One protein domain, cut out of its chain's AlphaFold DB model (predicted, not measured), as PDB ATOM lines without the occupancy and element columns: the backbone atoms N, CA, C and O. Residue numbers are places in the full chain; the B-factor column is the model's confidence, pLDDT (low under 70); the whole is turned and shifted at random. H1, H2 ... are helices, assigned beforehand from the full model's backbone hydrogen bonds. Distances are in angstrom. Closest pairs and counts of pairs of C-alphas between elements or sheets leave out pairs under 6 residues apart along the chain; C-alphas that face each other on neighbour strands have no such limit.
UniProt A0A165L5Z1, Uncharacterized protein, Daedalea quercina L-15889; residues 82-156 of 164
ATOM      1  N   ILE A  82      98.372  -1.584 -14.905       92.50
ATOM      2  CA  ILE A  82      99.276  -2.412 -15.712       92.50
ATOM      3  C   ILE A  82      98.729  -2.530 -17.133       92.50
ATOM      4  O   ILE A  82      97.540  -2.332 -17.355       92.50
ATOM      5  N   SER A  83      99.582  -2.849 -18.106       94.94
ATOM      6  CA  SER A  83      99.126  -3.125 -19.472       94.94
ATOM      7  C   SER A  83      98.600  -4.557 -19.602       94.94
ATOM      8  O   SER A  83      99.108  -5.469 -18.942       94.94
ATOM      9  N   ALA A  84      97.647  -4.787 -20.513       95.31
ATOM     10  CA  ALA A  84      97.128  -6.125 -20.817       95.31
ATOM     11  C   ALA A  84      98.234  -7.132 -21.175       95.31
ATOM     12  O   ALA A  84      98.204  -8.278 -20.736       95.31
ATOM     13  N   LYS A  85      99.265  -6.688 -21.912       95.06
ATOM     14  CA  LYS A  85     100.438  -7.513 -22.254       95.06
ATOM     15  C   LYS A  85     101.182  -7.992 -21.006       95.06
ATOM     16  O   LYS A  85     101.517  -9.169 -20.907       95.06
ATOM     17  N   THR A  86     101.388  -7.094 -20.040       96.06
ATOM     18  CA  THR A  86     102.034  -7.420 -18.759       96.06
ATOM     19  C   THR A  86     101.217  -8.453 -17.991       96.06
ATOM     20  O   THR A  86     101.783  -9.398 -17.449       96.06
ATOM     21  N   PHE A  87      99.890  -8.302 -17.977       96.00
ATOM     22  CA  PHE A  87      98.996  -9.253 -17.323       96.00
ATOM     23  C   PHE A  87      99.047 -10.636 -17.979       96.00
ATOM     24  O   PHE A  87      99.197 -11.636 -17.283       96.00
ATOM     25  N   CYS A  88      98.979 -10.703 -19.312       94.69
ATOM     26  CA  CYS A  88      99.122 -11.963 -20.042       94.69
ATOM     27  C   CYS A  88     100.464 -12.632 -19.725       94.69
ATOM     28  O   CYS A  88     100.485 -13.805 -19.363       94.69
ATOM     29  N   LYS A  89     101.571 -11.882 -19.781       95.12
ATOM     30  CA  LYS A  89     102.905 -12.397 -19.449       95.12
ATOM     31  C   LYS A  89     102.967 -12.957 -18.030       95.12
ATOM     32  O   LYS A  89     103.370 -14.100 -17.837       95.12
ATOM     33  N   TRP A  90     102.521 -12.181 -17.045       95.81
ATOM     34  CA  TRP A  90     102.428 -12.636 -15.661       95.81
ATOM     35  C   TRP A  90     101.608 -13.929 -15.541       95.81
ATOM     36  O   TRP A  90     102.035 -14.876 -14.886       95.81
ATOM     37  N   HIS A  91     100.465 -14.007 -16.225       95.31
ATOM     38  CA  HIS A  91      99.609 -15.186 -16.188       95.31
ATOM     39  C   HIS A  91     100.284 -16.421 -16.806       95.31
ATOM     40  O   HIS A  91     100.093 -17.526 -16.300       95.31
ATOM     41  N   HIS A  92     101.073 -16.258 -17.871       92.69
ATOM     42  CA  HIS A  92     101.894 -17.333 -18.442       92.69
ATOM     43  C   HIS A  92     102.978 -17.822 -17.475       92.69
ATOM     44  O   HIS A  92     103.277 -19.012 -17.429       92.69
ATOM     45  N   MET A  93     103.545 -16.922 -16.671       93.81
ATOM     46  CA  MET A  93     104.555 -17.281 -15.672       93.81
ATOM     47  C   MET A  93     103.946 -18.000 -14.462       93.81
ATOM     48  O   MET A  93     104.527 -18.951 -13.950       93.81
ATOM     49  N   VAL A  94     102.778 -17.560 -13.987       94.56
ATOM     50  CA  VAL A  94     102.191 -18.027 -12.717       94.56
ATOM     51  C   VAL A  94     101.298 -19.256 -12.874       94.56
ATOM     52  O   VAL A  94     101.254 -20.094 -11.972       94.56
ATOM     53  N   PHE A  95     100.585 -19.387 -13.991       92.56
ATOM     54  CA  PHE A  95      99.644 -20.485 -14.205       92.56
ATOM     55  C   PHE A  95     100.150 -21.407 -15.305       92.56
ATOM     56  O   PHE A  95     100.523 -20.952 -16.381       92.56
ATOM     57  N   CYS A  96     100.133 -22.711 -15.040       87.75
ATOM     58  CA  CYS A  96     100.454 -23.719 -16.038       87.75
ATOM     59  C   CYS A  96      99.250 -24.000 -16.949       87.75
ATOM     60  O   CYS A  96      98.103 -23.987 -16.496       87.75
ATOM     61  N   GLY A  97      99.519 -24.360 -18.203       84.69
ATOM     62  CA  GLY A  97      98.522 -24.893 -19.132       84.69
ATOM     63  C   GLY A  97      98.401 -24.087 -20.425       84.69
ATOM     64  O   GLY A  97      99.085 -23.090 -20.597       84.69
ATOM     65  N   PRO A  98      97.548 -24.519 -21.366       82.38
ATOM     66  CA  PRO A  98      97.377 -23.839 -22.652       82.38
ATOM     67  C   PRO A  98      96.389 -22.663 -22.592       82.38
ATOM     68  O   PRO A  98      96.311 -21.861 -23.523       82.38
ATOM     69  N   LEU A  99      95.595 -22.566 -21.522       87.62
ATOM     70  CA  LEU A  99      94.521 -21.586 -21.391       87.62
ATOM     71  C   LEU A  99      95.039 -20.304 -20.742       87.62
ATOM     72  O   LEU A  99      95.029 -20.149 -19.523       87.62
ATOM     73  N   HIS A 100      95.443 -19.365 -21.590       90.44
ATOM     74  CA  HIS A 100      95.863 -18.034 -21.171       90.44
ATOM     75  C   HIS A 100      94.888 -16.953 -21.652       90.44
ATOM     76  O   HIS A 100      94.255 -17.093 -22.705       90.44
ATOM     77  N   PRO A 101      94.718 -15.865 -20.879       93.38
ATOM     78  CA  PRO A 101      93.815 -14.788 -21.246       93.38
ATOM     79  C   PRO A 101      94.303 -14.098 -22.522       93.38
ATOM     80  O   PRO A 101      95.472 -13.746 -22.655       93.38
ATOM     81  N   THR A 102      93.379 -13.847 -23.448       93.94
ATOM     82  CA  THR A 102      93.625 -12.935 -24.571       93.94
ATOM     83  C   THR A 102      93.674 -11.493 -24.067       93.94
ATOM     84  O   THR A 102      93.123 -11.195 -23.011       93.94
ATOM     85  N   LEU A 103      94.247 -10.570 -24.846       93.50
ATOM     86  CA  LEU A 103      94.349  -9.153 -24.457       93.50
ATOM     87  C   LEU A 103      92.990  -8.548 -24.047       93.50
ATOM     88  O   LEU A 103      92.881  -7.926 -22.998       93.50
ATOM     89  N   LYS A 104      91.919  -8.835 -24.802       92.38
ATOM     90  CA  LYS A 104      90.553  -8.377 -24.471       92.38
ATOM     91  C   LYS A 104      90.015  -8.968 -23.161       92.38
ATOM     92  O   LYS A 104      89.234  -8.323 -22.468       92.38
ATOM     93  N   LYS A 105      90.374 -10.218 -22.841       93.81
ATOM     94  CA  LYS A 105      89.988 -10.868 -21.576       93.81
ATOM     95  C   LYS A 105      90.826 -10.334 -20.416       93.81
ATOM     96  O   LYS A 105      90.278 -10.136 -19.337       93.81
ATOM     97  N   ALA A 106      92.111 -10.071 -20.647       93.75
ATOM     98  CA  ALA A 106      93.019  -9.490 -19.669       93.75
ATOM     99  C   ALA A 106      92.484  -8.152 -19.149       93.75
ATOM    100  O   ALA A 106      92.331  -8.017 -17.940       93.75
ATOM    101  N   ASP A 107      92.062  -7.239 -20.031       90.31
ATOM    102  CA  ASP A 107      91.495  -5.943 -19.619       90.31
ATOM    103  C   ASP A 107      90.286  -6.079 -18.683       90.31
ATOM    104  O   ASP A 107      90.110  -5.280 -17.763       90.31
ATOM    105  N   LYS A 108      89.452  -7.107 -18.893       92.69
ATOM    106  CA  LYS A 108      88.321  -7.400 -18.002       92.69
ATOM    107  C   LYS A 108      88.794  -7.975 -16.670       92.69
ATOM    108  O   LYS A 108      88.353  -7.516 -15.624       92.69
ATOM    109  N   LEU A 109      89.700  -8.953 -16.703       91.94
ATOM    110  CA  LEU A 109      90.203  -9.635 -15.506       91.94
ATOM    111  C   LEU A 109      91.018  -8.706 -14.603       91.94
ATOM    112  O   LEU A 109      90.918  -8.802 -13.385       91.94
ATOM    113  N   MET A 110      91.785  -7.780 -15.175       90.50
ATOM    114  CA  MET A 110      92.628  -6.830 -14.440       90.50
ATOM    115  C   MET A 110      91.838  -5.899 -13.512       90.50
ATOM    116  O   MET A 110      92.392  -5.414 -12.522       90.50
ATOM    117  N   ARG A 111      90.553  -5.663 -13.808       88.50
ATOM    118  CA  ARG A 111      89.653  -4.862 -12.963       88.50
ATOM    119  C   ARG A 111      89.337  -5.542 -11.634       88.50
ATOM    120  O   ARG A 111      89.056  -4.848 -10.668       88.50
ATOM    121  N   ASN A 112      89.445  -6.868 -11.572       90.12
ATOM    122  CA  ASN A 112      89.136  -7.651 -10.375       90.12
ATOM    123  C   ASN A 112      90.281  -7.665  -9.352       90.12
ATOM    124  O   ASN A 112      90.128  -8.224  -8.274       90.12
ATOM    125  N   TYR A 113      91.437  -7.097  -9.697       90.06
ATOM    126  CA  TYR A 113      92.628  -7.101  -8.854       90.06
ATOM    127  C   TYR A 113      92.859  -5.731  -8.224       90.06
ATOM    128  O   TYR A 113      92.669  -4.699  -8.873       90.06
ATOM    129  N   SER A 114      93.326  -5.719  -6.974       89.44
ATOM    130  CA  SER A 114      93.687  -4.481  -6.276       89.44
ATOM    131  C   SER A 114      94.900  -3.793  -6.928       89.44
ATOM    132  O   SER A 114      95.684  -4.418  -7.650       89.44
ATOM    133  N   SER A 115      95.109  -2.500  -6.651       89.25
ATOM    134  CA  SER A 115      96.321  -1.772  -7.072       89.25
ATOM    135  C   SER A 115      97.599  -2.474  -6.591       89.25
ATOM    136  O   SER A 115      98.563  -2.628  -7.347       89.25
ATOM    137  N   ARG A 116      97.563  -2.985  -5.356       89.06
ATOM    138  CA  ARG A 116      98.631  -3.757  -4.720       89.06
ATOM    139  C   ARG A 116      98.931  -5.061  -5.467       89.06
ATOM    140  O   ARG A 116     100.100  -5.378  -5.678       89.06
ATOM    141  N   ASP A 117      97.904  -5.769  -5.932       92.12
ATOM    142  CA  ASP A 117      98.083  -6.967  -6.760       92.12
ATOM    143  C   ASP A 117      98.693  -6.624  -8.110       92.12
ATOM    144  O   ASP A 117      99.678  -7.236  -8.509       92.12
ATOM    145  N   ARG A 118      98.169  -5.600  -8.792       93.31
ATOM    146  CA  ARG A 118      98.683  -5.160 -10.098       93.31
ATOM    147  C   ARG A 118     100.161  -4.769 -10.026       93.31
ATOM    148  O   ARG A 118     100.928  -5.055 -10.950       93.31
ATOM    149  N   ARG A 119     100.593  -4.165  -8.918       92.81
ATOM    150  CA  ARG A 119     102.003  -3.837  -8.675       92.81
ATOM    151  C   ARG A 119     102.872  -5.086  -8.582       92.81
ATOM    152  O   ARG A 119     103.903  -5.158  -9.257       92.81
ATOM    153  N   GLU A 120     102.430  -6.079  -7.823       94.56
ATOM    154  CA  GLU A 120     103.163  -7.334  -7.675       94.56
ATOM    155  C   GLU A 120     103.151  -8.173  -8.961       94.56
ATOM    156  O   GLU A 120     104.181  -8.718  -9.355       94.56
ATOM    157  N   MET A 121     102.035  -8.187  -9.694       95.50
ATOM    158  CA  MET A 121     101.960  -8.794 -11.026       95.50
ATOM    159  C   MET A 121     103.017  -8.211 -11.963       95.50
ATOM    160  O   MET A 121     103.735  -8.960 -12.626       95.50
ATOM    161  N   ARG A 122     103.174  -6.876 -11.989       95.38
ATOM    162  CA  ARG A 122     104.232  -6.234 -12.787       95.38
ATOM    163  C   ARG A 122     105.625  -6.584 -12.271       95.38
ATOM    164  O   ARG A 122     106.523  -6.758 -13.090       95.38
ATOM    165  N   ARG A 123     105.827  -6.685 -10.951       95.75
ATOM    166  CA  ARG A 123     107.116  -7.097 -10.367       95.75
ATOM    167  C   ARG A 123     107.520  -8.477 -10.878       95.75
ATOM    168  O   ARG A 123     108.620  -8.621 -11.400       95.75
ATOM    169  N   ILE A 124     106.614  -9.451 -10.794       95.31
ATOM    170  CA  ILE A 124     106.835 -10.820 -11.275       95.31
ATOM    171  C   ILE A 124     107.041 -10.831 -12.796       95.31
ATOM    172  O   ILE A 124     108.001 -11.425 -13.271       95.31
ATOM    173  N   ALA A 125     106.220 -10.106 -13.564       95.06
ATOM    174  CA  ALA A 125     106.346 -10.027 -15.024       95.06
ATOM    175  C   ALA A 125     107.686  -9.445 -15.512       95.06
ATOM    176  O   ALA A 125     108.056  -9.642 -16.668       95.06
ATOM    177  N   ARG A 126     108.403  -8.700 -14.662       95.44
ATOM    178  CA  ARG A 126     109.737  -8.159 -14.962       95.44
ATOM    179  C   ARG A 126     110.879  -9.121 -14.631       95.44
ATOM    180  O   ARG A 126     112.007  -8.817 -14.994       95.44
ATOM    181  N   MET A 127     110.615 -10.233 -13.939       93.69
ATOM    182  CA  MET A 127     111.658 -11.190 -13.542       93.69
ATOM    183  C   MET A 127     112.194 -12.015 -14.713       93.69
ATOM    184  O   MET A 127     113.309 -12.510 -14.625       93.69
ATOM    185  N   LEU A 128     111.408 -12.163 -15.779       91.88
ATOM    186  CA  LEU A 128     111.823 -12.789 -17.030       91.88
ATOM    187  C   LEU A 128     111.652 -11.811 -18.182       91.88
ATOM    188  O   LEU A 128     110.824 -10.897 -18.121       91.88
ATOM    189  N   THR A 129     112.398 -12.020 -19.254       92.50
ATOM    190  CA  THR A 129     112.193 -11.336 -20.535       92.50
ATOM    191  C   THR A 129     110.977 -11.905 -21.273       92.50
ATOM    192  O   THR A 129     110.453 -12.964 -20.931       92.50
ATOM    193  N   ASP A 130     110.453 -11.175 -22.260       90.81
ATOM    194  CA  ASP A 130     109.322 -11.662 -23.066       90.81
ATOM    195  C   ASP A 130     109.729 -12.904 -23.877       90.81
ATOM    196  O   ASP A 130     108.948 -13.844 -24.007       90.81
ATOM    197  N   GLU A 131     110.975 -12.935 -24.352       90.31
ATOM    198  CA  GLU A 131     111.548 -14.069 -25.074       90.31
ATOM    199  C   GLU A 131     111.556 -15.327 -24.209       90.31
ATOM    200  O   GLU A 131     111.073 -16.361 -24.648       90.31
ATOM    201  N   GLU A 132     112.002 -15.251 -22.955       89.00
ATOM    202  CA  GLU A 132     112.051 -16.418 -22.065       89.00
ATOM    203  C   GLU A 132     110.671 -16.977 -21.702       89.00
ATOM    204  O   GLU A 132     110.551 -18.183 -21.483       89.00
ATOM    205  N   VAL A 133     109.646 -16.118 -21.624       88.38
ATOM    206  CA  VAL A 133     108.276 -16.513 -21.249       88.38
ATOM    207  C   VAL A 133     107.507 -17.089 -22.434       88.38
ATOM    208  O   VAL A 133     106.759 -18.052 -22.273       88.38
ATOM    209  N   PHE A 134     107.656 -16.490 -23.617       86.38
ATOM    210  CA  PHE A 134     106.905 -16.891 -24.808       86.38
ATOM    211  C   PHE A 134     107.689 -17.832 -25.734       86.38
ATOM    212  O   PHE A 134     107.099 -18.415 -26.650       86.38
ATOM    213  N   ALA A 135     108.994 -18.027 -25.517       83.44
ATOM    214  CA  ALA A 135     109.757 -19.022 -26.256       83.44
ATOM    215  C   ALA A 135     109.254 -20.431 -25.937       83.44
ATOM    216  O   ALA A 135     109.192 -20.865 -24.791       83.44
ATOM    217  N   ARG A 136     109.011 -21.207 -26.994       68.62
ATOM    218  CA  ARG A 136     108.578 -22.613 -26.912       68.62
ATOM    219  C   ARG A 136     109.585 -23.551 -26.232       68.62
ATOM    220  O   ARG A 136     109.265 -24.711 -26.012       68.62
ATOM    221  N   LYS A 137     110.812 -23.085 -25.982       72.19
ATOM    222  CA  LYS A 137     111.939 -23.914 -25.534       72.19
ATOM    223  C   LYS A 137     112.059 -24.017 -24.015       72.19
ATOM    224  O   LYS A 137     112.699 -24.951 -23.545       72.19
ATOM    225  N   ASN A 138     111.447 -23.103 -23.263       72.38
ATOM    226  CA  ASN A 138     111.556 -23.113 -21.811       72.38
ATOM    227  C   ASN A 138     110.378 -23.875 -21.194       72.38
ATOM    228  O   ASN A 138     109.227 -23.481 -21.396       72.38
ATOM    229  N   PRO A 139     110.630 -24.963 -20.442       80.19
ATOM    230  CA  PRO A 139     109.575 -25.619 -19.691       80.19
ATOM    231  C   PRO A 139     109.040 -24.660 -18.623       80.19
ATOM    232  O   PRO A 139     109.798 -23.944 -17.966       80.19
ATOM    233  N   TRP A 140     107.720 -24.647 -18.445       87.94
ATOM    234  CA  TRP A 140     107.085 -23.863 -17.389       87.94
ATOM    235  C   TRP A 140     107.601 -24.307 -16.014       87.94
ATOM    236  O   TRP A 140     107.728 -25.504 -15.751       87.94
ATOM    237  N   THR A 141     107.868 -23.350 -15.122       86.88
ATOM    238  CA  THR A 141     108.358 -23.626 -13.765       86.88
ATOM    239  C   THR A 141     107.388 -23.099 -12.703       86.88
ATOM    240  O   THR A 141     106.853 -21.997 -12.841       86.88
ATOM    241  N   PRO A 142     107.186 -23.829 -11.591       91.88
ATOM    242  CA  PRO A 142     106.283 -23.403 -10.521       91.88
ATOM    243  C   PRO A 142     106.848 -22.268  -9.652       91.88
ATOM    244  O   PRO A 142     106.143 -21.753  -8.790       91.88
ATOM    245  N   VAL A 143     108.093 -21.836  -9.882       93.75
ATOM    246  CA  VAL A 143     108.789 -20.839  -9.054       93.75
ATOM    247  C   VAL A 143     107.975 -19.548  -8.923       93.75
ATOM    248  O   VAL A 143     107.752 -19.057  -7.817       93.75
ATOM    249  N   TYR A 144     107.462 -19.018 -10.034       93.69
ATOM    250  CA  TYR A 144     106.677 -17.778 -10.025       93.69
ATOM    251  C   TYR A 144     105.286 -17.962  -9.421       93.69
ATOM    252  O   TYR A 144     104.761 -17.038  -8.796       93.69
ATOM    253  N   ARG A 145     104.712 -19.165  -9.546       94.56
ATOM    254  CA  ARG A 145     103.475 -19.536  -8.856       94.56
ATOM    255  C   ARG A 145     103.654 -19.469  -7.346       94.56
ATOM    256  O   ARG A 145     102.778 -18.959  -6.654       94.56
ATOM    257  N   ASP A 146     104.780 -19.955  -6.840       95.44
ATOM    258  CA  ASP A 146     105.054 -19.962  -5.406       95.44
ATOM    259  C   ASP A 146     105.369 -18.562  -4.874       95.44
ATOM    260  O   ASP A 146     104.907 -18.210  -3.791       95.44
ATOM    261  N   ILE A 147     106.057 -17.722  -5.657       95.12
ATOM    262  CA  ILE A 147     106.226 -16.295  -5.334       95.12
ATOM    263  C   ILE A 147     104.861 -15.609  -5.223       95.12
ATOM    264  O   ILE A 147     104.594 -14.921  -4.236       95.12
ATOM    265  N   TRP A 148     103.981 -15.826  -6.206       95.44
ATOM    266  CA  TRP A 148     102.636 -15.255  -6.197       95.44
ATOM    267  C   TRP A 148     101.796 -15.761  -5.017       95.44
ATOM    268  O   TRP A 148     101.134 -14.975  -4.344       95.44
ATOM    269  N   ARG A 149     101.866 -17.060  -4.711       94.19
ATOM    270  CA  ARG A 149     101.159 -17.663  -3.574       94.19
ATOM    271  C   ARG A 149     101.613 -17.072  -2.240       94.19
ATOM    272  O   ARG A 149     100.777 -16.615  -1.468       94.19
ATOM    273  N   ARG A 150     102.928 -17.000  -2.007       95.00
ATOM    274  CA  ARG A 150     103.501 -16.395  -0.791       95.00
ATOM    275  C   ARG A 150     103.106 -14.931  -0.649       95.00
ATOM    276  O   ARG A 150     102.864 -14.466   0.463       95.00
ATOM    277  N   TRP A 151     103.036 -14.196  -1.761       93.12
ATOM    278  CA  TRP A 151     102.539 -12.826  -1.739       93.12
ATOM    279  C   TRP A 151     101.093 -12.757  -1.255       93.12
ATOM    280  O   TRP A 151     100.819 -11.984  -0.342       93.12
ATOM    281  N   LEU A 152     100.194 -13.575  -1.815       91.31
ATOM    282  CA  LEU A 152      98.789 -13.626  -1.396       91.31
ATOM    283  C   LEU A 152      98.644 -13.969   0.094       91.31
ATOM    284  O   LEU A 152      97.871 -13.321   0.793       91.31
ATOM    285  N   GLU A 153      99.434 -14.921   0.590       90.94
ATOM    286  CA  GLU A 153      99.466 -15.300   2.010       90.94
ATOM    287  C   GLU A 153      99.966 -14.150   2.905       90.94
ATOM    288  O   GLU A 153      99.406 -13.890   3.967       90.94
ATOM    289  N   THR A 154     100.990 -13.414   2.461       90.44
ATOM    290  CA  THR A 154     101.603 -12.315   3.234       90.44
ATOM    291  C   THR A 154     100.794 -11.016   3.160       90.44
ATOM    292  O   THR A 154     100.887 -10.155   4.038       90.44
ATOM    293  N   LYS A 155     100.029 -10.819   2.081       84.75
ATOM    294  CA  LYS A 155      99.325  -9.568   1.790       84.75
ATOM    295  C   LYS A 155      98.267  -9.240   2.845       84.75
ATOM    296  O   LYS A 155      98.124  -8.057   3.174       84.75
ATOM    297  N   GLY A 156      97.597 -10.264   3.371       77.06
ATOM    298  CA  GLY A 156      96.381 -10.121   4.167       77.06
ATOM    299  C   GLY A 156      95.157  -9.788   3.298       77.06
ATOM    300  O   GLY A 156      95.306  -9.537   2.098       77.06
TER     301      GLY A 156
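Overview. This is residues 82 to 156 of the 164 residues of an uncharacterized protein of Daedalea quercina L-15889 (UniProt A0A165L5Z1). A middle helix, H1, has H2 packed about perpendicular to it at its first residue, Ala 84, and at its last residue, Val 94, it makes a corner with the longest helix, H5, which meets it with residues 144 to 148 alone. H3 crosses H1 between them, roughly alongside H5, and short H4 packs on H1, the core that touches the four others. The printed part has 75 residues with five named helices, H1 to H5 in chain order, and no named strand: all helix. It is compact, with a radius of gyration of the C-alphas of 11.9 A and spans of 36 by 27 by 19 A.

Along the chain. H5, residues 143 to 155, is 18.3 A long and ends at C-alpha 155 (99.325, -9.568, 1.790). H1, residues 84 to 94, begins at C-alpha 84 (97.128, -6.125, -20.817) and is 15.3 A long. H3, residues 115 to 125, measures 15.2 A, and H2, residues 103 to 112, 15.1 A. H4 holds residues 130 to 134.

Arrangement. H5 touches H1, the hub, with residues 144 to 148 alone, about perpendicular at 77 degrees; the closest C-alphas, of Val 94 and Arg 145, are 4.3 A apart. H3 is close to H5 but not clearly touching, Ile 124 to Tyr 144 at 7.1 A between closest C-alphas, with a shallow tilt of 20 degrees, opposite ways. H1 touches H3 at Trp 90 and Ala 125, closest C-alphas 4.8 A. H1 touches H2 about perpendicular at 78 degrees, closest C-alphas Ala 84 and Ala 106, 5.4 A. H1 touches H4, closest C-alphas Met 93 and Val 133, 6.7 A. H2 is apart from H4 and H5. Every O i to N i+4 pair is within hydrogen-bond range in H1, H3, H4 and H5, and 3 of 6 in H2.

Size, cuts and confidence. The C-alphas farthest apart, of Lys 137 and Gly 156, are 36.3 A apart. The printed part has no cut, and no link is long. Residue 136 alone is under 70 in pLDDT.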